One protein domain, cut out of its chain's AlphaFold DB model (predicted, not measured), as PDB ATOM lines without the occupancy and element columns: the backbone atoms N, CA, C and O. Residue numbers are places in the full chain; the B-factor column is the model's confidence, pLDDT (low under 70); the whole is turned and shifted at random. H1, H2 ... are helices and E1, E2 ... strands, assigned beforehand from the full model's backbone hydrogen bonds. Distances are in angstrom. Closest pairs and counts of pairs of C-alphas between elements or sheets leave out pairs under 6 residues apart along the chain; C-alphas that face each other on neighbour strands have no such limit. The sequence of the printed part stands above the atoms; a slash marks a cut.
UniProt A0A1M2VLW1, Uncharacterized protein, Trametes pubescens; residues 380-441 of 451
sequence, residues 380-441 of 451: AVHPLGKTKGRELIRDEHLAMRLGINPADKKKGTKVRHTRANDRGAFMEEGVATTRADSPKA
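This is residues 380 to 441 of the 451 residues of an uncharacterized protein of Trametes pubescens (UniProt A0A1M2VLW1). What does the model look like? A long two-stranded hairpin, E1 and E2, has two short helices, H1 and H2, loosely gathered to one side of it, and the first printed residues, 380 and 381, pair with the start of E2. The last residues, 433 to 441, run on beyond the end of E2 as a tail along the long axis. What is it made of? The 62 printed residues include two named helices and two named strands, in the order H1, H2, E1, E2, with the sheet order E1 - E2, antiparallel; the class is mixed, helices and strands, with under half of the residues in named elements. How large is its outline? It is loose, with a radius of gyration of the C-alphas of 13.9 A, and only just elongated, with spans of 48 by 24 by 14 A.

Where are the helices? H1 is residues 389 to 392, 5.3 A from first to last C-alpha, and begins at C-alpha 389 (-158.536, 85.330, -65.156). H2 is residues 395 to 402, 10.1 A long. Where are the strands? E1 is residues 413 to 419, 19.8 A long, and E2 is residues 426 to 432, 19.0 A long, ending at C-alpha 432 (-180.287, 77.744, -62.246).

How do the strands pair? E1 and E2 form a hairpin, antiparallel with 156 degrees between their directions; N 416 and O 429 are 2.8 A apart and N 427 and O 418 2.8 A, within hydrogen-bond range. Residues 380 to 381 pair antiparallel with residues 426 to 427 of E2. Where do the helices stand? H2 and E2 are near each other, with 5 pairs of C-alphas within 10 A. H1 and H2 are close but not clearly touching, with the closest C-alphas, those of Leu 392 and Leu 398, 7.1 A apart. How does H1 stand to the strands? H1 and E1 are apart, while the closest C-alphas of H1 and E2, those of Gly 389 and Phe 426, are 7.9 A apart. What do the helix backbones show? In H2 every O i to N i+4 pair is within hydrogen-bond range; H1 is too short for such a pair.

How far does it reach? The two C-alphas farthest apart, those of Lys 386 and Lys 440, are 49.2 A apart. Is it continuous? The printed part has no cut; the link from H1 to H2 is tight, those from H2 to E1 and from E1 to E2 are short, and there is no long link. Where is confidence low? The mean pLDDT of the printed part is 75.5, and residues 386 to 387, 389 to 390 and 435 to 441 are under 70.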
ATOM      1  N   ALA A 380    -163.441  74.059 -68.812       83.81
ATOM      2  CA  ALA A 380    -162.186  74.509 -68.227       83.81
ATOM      3  C   ALA A 380    -161.678  75.746 -68.977       83.81
ATOM      4  O   ALA A 380    -161.342  75.684 -70.159       83.81
ATOM      5  N   VAL A 381    -161.604  76.882 -68.286       82.94
ATOM      6  CA  VAL A 381    -161.111  78.139 -68.852       82.94
ATOM      7  C   VAL A 381    -159.683  78.377 -68.378       82.94
ATOM      8  O   VAL A 381    -159.419  78.574 -67.187       82.94
ATOM      9  N   HIS A 382    -158.758  78.391 -69.336       81.56
ATOM     10  CA  HIS A 382    -157.344  78.662 -69.110       81.56
ATOM     11  C   HIS A 382    -156.973  80.040 -69.671       81.56
ATOM     12  O   HIS A 382    -157.159  80.280 -70.864       81.56
ATOM     13  N   PRO A 383    -156.419  80.953 -68.853       77.44
ATOM     14  CA  PRO A 383    -155.893  82.204 -69.371       77.44
ATOM     15  C   PRO A 383    -154.706  81.949 -70.303       77.44
ATOM     16  O   PRO A 383    -153.730  81.309 -69.911       77.44
ATOM     17  N   LEU A 384    -154.790  82.457 -71.533       74.31
ATOM     18  CA  LEU A 384    -153.687  82.443 -72.491       74.31
ATOM     19  C   LEU A 384    -152.901  83.760 -72.407       74.31
ATOM     20  O   LEU A 384    -153.474  84.850 -72.377       74.31
ATOM     21  N   GLY A 385    -151.570  83.664 -72.387       71.94
ATOM     22  CA  GLY A 385    -150.680  84.828 -72.401       71.94
ATOM     23  C   GLY A 385    -150.749  85.681 -71.127       71.94
ATOM     24  O   GLY A 385    -150.657  85.168 -70.016       71.94
ATOM     25  N   LYS A 386    -150.843  87.009 -71.290       66.38
ATOM     26  CA  LYS A 386    -150.868  87.979 -70.173       66.38
ATOM     27  C   LYS A 386    -152.273  88.240 -69.616       66.38
ATOM     28  O   LYS A 386    -152.393  88.955 -68.620       66.38
ATOM     29  N   THR A 387    -153.311  87.701 -70.255       67.44
ATOM     30  CA  THR A 387    -154.708  87.925 -69.879       67.44
ATOM     31  C   THR A 387    -154.954  87.370 -68.485       67.44
ATOM     32  O   THR A 387    -154.671  86.205 -68.202       67.44
ATOM     33  N   LYS A 388    -155.463  88.201 -67.576       71.38
ATOM     34  CA  LYS A 388    -155.735  87.766 -66.199       71.38
ATOM     35  C   LYS A 388    -157.095  87.072 -66.146       71.38
ATOM     36  O   LYS A 388    -158.033  87.522 -66.791       71.38
ATOM     37  N   GLY A 389    -157.256  86.053 -65.295       68.25
ATOM     38  CA  GLY A 389    -158.536  85.330 -65.156       68.25
ATOM     39  C   GLY A 389    -159.754  86.240 -64.911       68.25
ATOM     40  O   GLY A 389    -160.830  85.983 -65.433       68.25
ATOM     41  N   ARG A 390    -159.570  87.374 -64.217       69.31
ATOM     42  CA  ARG A 390    -160.616  88.395 -64.000       69.31
ATOM     43  C   ARG A 390    -161.113  89.086 -65.278       69.31
ATOM     44  O   ARG A 390    -162.244  89.553 -65.308       69.31
ATOM     45  N   GLU A 391    -160.275  89.197 -66.307       73.31
ATOM     46  CA  GLU A 391    -160.647  89.805 -67.592       73.31
ATOM     47  C   GLU A 391    -161.525  88.848 -68.402       73.31
ATOM     48  O   GLU A 391    -162.453  89.290 -69.073       73.31
ATOM     49  N   LEU A 392    -161.315  87.537 -68.245       73.31
ATOM     50  CA  LEU A 392    -162.097  86.495 -68.915       73.31
ATOM     51  C   LEU A 392    -163.532  86.381 -68.390       73.31
ATOM     52  O   LEU A 392    -164.363  85.784 -69.064       73.31
ATOM     53  N   ILE A 393    -163.833  86.952 -67.222       77.25
ATOM     54  CA  ILE A 393    -165.169  86.936 -66.597       77.25
ATOM     55  C   ILE A 393    -166.044  88.104 -67.094       77.25
ATOM     56  O   ILE A 393    -167.225  88.180 -66.768       77.25
ATOM     57  N   ARG A 394    -165.497  89.023 -67.901       80.25
ATOM     58  CA  ARG A 394    -166.276  90.113 -68.504       80.25
ATOM     59  C   ARG A 394    -167.320  89.584 -69.480       80.25
ATOM     60  O   ARG A 394    -167.110  88.558 -70.126       80.25
ATOM     61  N   ASP A 395    -168.406  90.338 -69.617       79.00
ATOM     62  CA  ASP A 395    -169.570  89.930 -70.402       79.00
ATOM     63  C   ASP A 395    -169.240  89.630 -71.868       79.00
ATOM     64  O   ASP A 395    -169.754  88.661 -72.416       79.00
ATOM     65  N   GLU A 396    -168.321  90.388 -72.470       78.12
ATOM     66  CA  GLU A 396    -167.819  90.168 -73.834       78.12
ATOM     67  C   GLU A 396    -167.197  88.772 -74.016       78.12
ATOM     68  O   GLU A 396    -167.536  88.031 -74.938       78.12
ATOM     69  N   HIS A 397    -166.338  88.362 -73.081       78.62
ATOM     70  CA  HIS A 397    -165.660  87.073 -73.136       78.62
ATOM     71  C   HIS A 397    -166.589  85.922 -72.742       78.62
ATOM     72  O   HIS A 397    -166.437  84.811 -73.252       78.62
ATOM     73  N   LEU A 398    -167.549  86.177 -71.848       78.75
ATOM     74  CA  LEU A 398    -168.612  85.229 -71.519       78.75
ATOM     75  C   LEU A 398    -169.509  84.967 -72.727       78.75
ATOM     76  O   LEU A 398    -169.807  83.811 -73.002       78.75
ATOM     77  N   ALA A 399    -169.908  86.013 -73.453       77.81
ATOM     78  CA  ALA A 399    -170.753  85.880 -74.632       77.81
ATOM     79  C   ALA A 399    -170.085  85.024 -75.710       77.81
ATOM     80  O   ALA A 399    -170.713  84.118 -76.249       77.81
ATOM     81  N   MET A 400    -168.792  85.256 -75.950       76.75
ATOM     82  CA  MET A 400    -168.016  84.489 -76.921       76.75
ATOM     83  C   MET A 400    -167.898  83.002 -76.551       76.75
ATOM     84  O   MET A 400    -167.994  82.153 -77.428       76.75
ATOM     85  N   ARG A 401    -167.701  82.664 -75.266       82.50
ATOM     86  CA  ARG A 401    -167.546  81.260 -74.832       82.50
ATOM     87  C   ARG A 401    -168.865  80.517 -74.656       82.50
ATOM     88  O   ARG A 401    -168.947  79.331 -74.950       82.50
ATOM     89  N   LEU A 402    -169.884  81.193 -74.136       76.94
ATOM     90  CA  LEU A 402    -171.182  80.578 -73.848       76.94
ATOM     91  C   LEU A 402    -172.129  80.619 -75.050       76.94
ATOM     92  O   LEU A 402    -173.195  80.017 -74.997       76.94
ATOM     93  N   GLY A 403    -171.783  81.365 -76.105       72.62
ATOM     94  CA  GLY A 403    -172.660  81.583 -77.257       72.62
ATOM     95  C   GLY A 403    -173.944  82.345 -76.906       72.62
ATOM     96  O   GLY A 403    -174.884  82.364 -77.694       72.62
ATOM     97  N   ILE A 404    -174.008  82.953 -75.715       74.00
ATOM     98  CA  ILE A 404    -175.163  83.712 -75.237       74.00
ATOM     99  C   ILE A 404    -174.718  85.015 -74.581       74.00
ATOM    100  O   ILE A 404    -173.838  85.033 -73.716       74.00
ATOM    101  N   ASN A 405    -175.359  86.127 -74.940       75.00
ATOM    102  CA  ASN A 405    -175.086  87.386 -74.267       75.00
ATOM    103  C   ASN A 405    -175.552  87.293 -72.800       75.00
ATOM    104  O   ASN A 405    -176.674  86.851 -72.538       75.00
ATOM    105  N   PRO A 406    -174.741  87.712 -71.812       71.88
ATOM    106  CA  PRO A 406    -175.169  87.787 -70.419       71.88
ATOM    107  C   PRO A 406    -176.473  88.554 -70.181       71.88
ATOM    108  O   PRO A 406    -177.200  88.192 -69.257       71.88
ATOM    109  N   ALA A 407    -176.788  89.549 -71.014       71.88
ATOM    110  CA  ALA A 407    -178.053  90.281 -70.971       71.88
ATOM    111  C   ALA A 407    -179.267  89.425 -71.390       71.88
ATOM    112  O   ALA A 407    -180.365  89.633 -70.878       71.88
ATOM    113  N   ASP A 408    -179.056  88.420 -72.243       72.38
ATOM    114  CA  ASP A 408    -180.098  87.523 -72.764       72.38
ATOM    115  C   ASP A 408    -180.326  86.298 -71.864       72.38
ATOM    116  O   ASP A 408    -181.146  85.417 -72.153       72.38
ATOM    117  N   LYS A 409    -179.611  86.220 -70.733       76.94
ATOM    118  CA  LYS A 409    -179.797  85.159 -69.743       76.94
ATOM    119  C   LYS A 409    -181.224  85.199 -69.210       76.94
ATOM    120  O   LYS A 409    -181.698  86.206 -68.685       76.94
ATOM    121  N   LYS A 410    -181.901  84.049 -69.261       76.38
ATOM    122  CA  LYS A 410    -183.231  83.898 -68.661       76.38
ATOM    123  C   LYS A 410    -183.185  84.291 -67.185       76.38
ATOM    124  O   LYS A 410    -182.295  83.859 -66.443       76.38
ATOM    125  N   LYS A 411    -184.187  85.059 -66.743       79.00
ATOM    126  CA  LYS A 411    -184.379  85.381 -65.324       79.00
ATOM    127  C   LYS A 411    -184.331  84.089 -64.509       79.00
ATOM    128  O   LYS A 411    -185.028  83.128 -64.817       79.00
ATOM    129  N   GLY A 412    -183.504  84.074 -63.469       81.81
ATOM    130  CA  GLY A 412    -183.332  82.895 -62.626       81.81
ATOM    131  C   GLY A 412    -182.192  81.956 -63.040       81.81
ATOM    132  O   GLY A 412    -182.172  80.805 -62.615       81.81
ATOM    133  N   THR A 413    -181.234  82.425 -63.841       85.81
ATOM    134  CA  THR A 413    -180.017  81.685 -64.212       85.81
ATOM    135  C   THR A 413    -178.759  82.461 -63.825       85.81
ATOM    136  O   THR A 413    -178.800  83.684 -63.675       85.81
ATOM    137  N   LYS A 414    -177.643  81.763 -63.593       87.56
ATOM    138  CA  LYS A 414    -176.335  82.381 -63.350       87.56
ATOM    139  C   LYS A 414    -175.207  81.530 -63.925       87.56
ATOM    140  O   LYS A 414    -175.349  80.321 -64.062       87.56
ATOM    141  N   VAL A 415    -174.072  82.169 -64.184       86.56
ATOM    142  CA  VAL A 415    -172.810  81.480 -64.475       86.56
ATOM    143  C   VAL A 415    -172.019  81.402 -63.176       86.56
ATOM    144  O   VAL A 415    -171.938  82.382 -62.434       86.56
ATOM    145  N   ARG A 416    -171.489  80.225 -62.865       86.94
ATOM    146  CA  ARG A 416    -170.640  79.977 -61.708       86.94
ATOM    147  C   ARG A 416    -169.218  79.734 -62.189       86.94
ATOM    148  O   ARG A 416    -168.989  78.926 -63.082       86.94
ATOM    149  N   HIS A 417    -168.271  80.381 -61.521       87.75
ATOM    150  CA  HIS A 417    -166.846  80.139 -61.699       87.75
ATOM    151  C   HIS A 417    -166.286  79.464 -60.457       87.75
ATOM    152  O   HIS A 417    -166.447  79.965 -59.343       87.75
ATOM    153  N   THR A 418    -165.642  78.317 -60.640       86.00
ATOM    154  CA  THR A 418    -164.968  77.586 -59.565       86.00
ATOM    155  C   THR A 418    -163.483  77.557 -59.871       86.00
ATOM    156  O   THR A 418    -163.080  77.078 -60.925       86.00
ATOM    157  N   ARG A 419    -162.656  78.102 -58.975       81.75
ATOM    158  CA  ARG A 419    -161.205  78.167 -59.178       81.75
ATOM    159  C   ARG A 419    -160.638  76.757 -59.368       81.75
ATOM    160  O   ARG A 419    -160.896  75.890 -58.540       81.75
ATOM    161  N   ALA A 420    -159.865  76.560 -60.433       78.69
ATOM    162  CA  ALA A 420    -159.249  75.277 -60.763       78.69
ATOM    163  C   ALA A 420    -157.779  75.215 -60.324       78.69
ATOM    164  O   ALA A 420    -157.302  74.157 -59.931       78.69
ATOM    165  N   ASN A 421    -157.045  76.335 -60.372       76.31
ATOM    166  CA  ASN A 421    -155.652  76.381 -59.915       76.31
ATOM    167  C   ASN A 421    -155.173  77.792 -59.520       76.31
ATOM    168  O   ASN A 421    -155.891  78.795 -59.624       76.31
ATOM    169  N   ASP A 422    -153.913  77.869 -59.087       74.12
ATOM    170  CA  ASP A 422    -153.268  79.121 -58.686       74.12
ATOM    171  C   ASP A 422    -152.868  80.038 -59.841       74.12
ATOM    172  O   ASP A 422    -152.655  81.230 -59.632       74.12
ATOM    173  N   ARG A 423    -152.852  79.526 -61.075       73.56
ATOM    174  CA  ARG A 423    -152.537  80.293 -62.292       73.56
ATOM    175  C   ARG A 423    -153.751  81.036 -62.861       73.56
ATOM    176  O   ARG A 423    -153.671  81.609 -63.941       73.56
ATOM    177  N   GLY A 424    -154.867  81.039 -62.131       74.88
ATOM    178  CA  GLY A 424    -156.085  81.752 -62.504       74.88
ATOM    179  C   GLY A 424    -156.994  80.992 -63.466       74.88
ATOM    180  O   GLY A 424    -157.918  81.606 -63.993       74.88
ATOM    181  N   ALA A 425    -156.763  79.691 -63.685       83.44
ATOM    182  CA  ALA A 425    -157.728  78.847 -64.384       83.44
ATOM    183  C   ALA A 425    -158.955  78.590 -63.503       83.44
ATOM    184  O   ALA A 425    -158.858  78.516 -62.268       83.44
ATOM    185  N   PHE A 426    -160.109  78.431 -64.138       85.75
ATOM    186  CA  PHE A 426    -161.370  78.159 -63.462       85.75
ATOM    187  C   PHE A 426    -162.268  77.266 -64.312       85.75
ATOM    188  O   PHE A 426    -162.183  77.265 -65.535       85.75
ATOM    189  N   MET A 427    -163.146  76.529 -63.644       85.75
ATOM    190  CA  MET A 427    -164.276  75.856 -64.266       85.75
ATOM    191  C   MET A 427    -165.444  76.831 -64.352       85.75
ATOM    192  O   MET A 427    -165.819  77.441 -63.347       85.75
ATOM    193  N   GLU A 428    -166.010  76.970 -65.541       88.06
ATOM    194  CA  GLU A 428    -167.192  77.774 -65.843       88.06
ATOM    195  C   GLU A 428    -168.389  76.846 -66.039       88.06
ATOM    196  O   GLU A 428    -168.262  75.865 -66.755       88.06
ATOM    197  N   GLU A 429    -169.525  77.114 -65.387       89.38
ATOM    198  CA  GLU A 429    -170.769  76.351 -65.582       89.38
ATOM    199  C   GLU A 429    -172.009  77.251 -65.446       89.38
ATOM    200  O   GLU A 429    -172.062  78.153 -64.603       89.38
ATOM    201  N   GLY A 430    -173.033  77.002 -66.254       86.88
ATOM    202  CA  GLY A 430    -174.360  77.595 -66.130       86.88
ATOM    203  C   GLY A 430    -175.218  76.806 -65.143       86.88
ATOM    204  O   GLY A 430    -175.360  75.591 -65.255       86.88
ATOM    205  N   VAL A 431    -175.826  77.495 -64.177       85.88
ATOM    206  CA  VAL A 431    -176.716  76.886 -63.178       85.88
ATOM    207  C   VAL A 431    -177.971  77.720 -62.969       85.88
ATOM    208  O   VAL A 431    -177.943  78.957 -62.989       85.88
ATOM    209  N   ALA A 432    -179.090  77.053 -62.703       84.62
ATOM    210  CA  ALA A 432    -180.287  77.744 -62.246       84.62
ATOM    211  C   ALA A 432    -180.015  78.444 -60.896       84.62
ATOM    212  O   ALA A 432    -179.267  77.953 -60.044       84.62
ATOM    213  N   THR A 433    -180.599  79.622 -60.665       80.81
ATOM    214  CA  THR A 433    -180.501  80.318 -59.369       80.81
ATOM    215  C   THR A 433    -181.491  79.760 -58.356       80.81
ATOM    216  O   THR A 433    -181.214  79.806 -57.155       80.81
ATOM    217  N   THR A 434    -182.585  79.178 -58.837       70.88
ATOM    218  CA  THR A 434    -183.615  78.488 -58.056       70.88
ATOM    219  C   THR A 434    -183.680  77.019 -58.465       70.88
ATOM    220  O   THR A 434    -183.192  76.639 -59.529       70.88
ATOM    221  N   ARG A 435    -184.246  76.173 -57.602       64.50
ATOM    222  CA  ARG A 435    -184.583  74.795 -57.968       64.50
ATOM    223  C   ARG A 435    -185.808  74.864 -58.886       64.50
ATOM    224  O   ARG A 435    -186.870  75.281 -58.435       64.50
ATOM    225  N   ALA A 436    -185.627  74.579 -60.175       52.78
ATOM    226  CA  ALA A 436    -186.703  74.647 -61.169       52.78
ATOM    227  C   ALA A 436    -187.603  73.402 -61.124       52.78
ATOM    228  O   ALA A 436    -188.788  73.466 -61.443       52.78
ATOM    229  N   ASP A 437    -187.045  72.270 -60.701       59.16
ATOM    230  CA  ASP A 437    -187.773  71.046 -60.422       59.16
ATOM    231  C   ASP A 437    -188.655  71.238 -59.184       59.16
ATOM    232  O   ASP A 437    -188.172  71.578 -58.102       59.16
ATOM    233  N   SER A 438    -189.969  71.046 -59.355       47.94
ATOM    234  CA  SER A 438    -190.915  71.020 -58.240       47.94
ATOM    235  C   SER A 438    -190.359  70.084 -57.174       47.94
ATOM    236  O   SER A 438    -190.103  68.925 -57.500       47.94
ATOM    237  N   PRO A 439    -190.239  70.514 -55.906       48.03
ATOM    238  CA  PRO A 439    -189.922  69.596 -54.831       48.03
ATOM    239  C   PRO A 439    -190.859  68.387 -54.865       48.03
ATOM    240  O   PRO A 439    -190.412  67.295 -54.648       48.03
ATOM    241  N   LYS A 440    -192.122  68.474 -55.292       42.91
ATOM    242  CA  LYS A 440    -192.974  67.271 -55.400       42.91
ATOM    243  C   LYS A 440    -192.596  66.298 -56.536       42.91
ATOM    244  O   LYS A 440    -193.073  65.174 -56.529       42.91
ATOM    245  N   ALA A 441    -191.791  66.728 -57.507       42.00
ATOM    246  CA  ALA A 441    -191.285  65.911 -58.615       42.00
ATOM    247  C   ALA A 441    -189.846  65.396 -58.388       42.00
ATOM    248  O   ALA A 441    -189.394  64.536 -59.135       42.00
TER     249      ALA A 441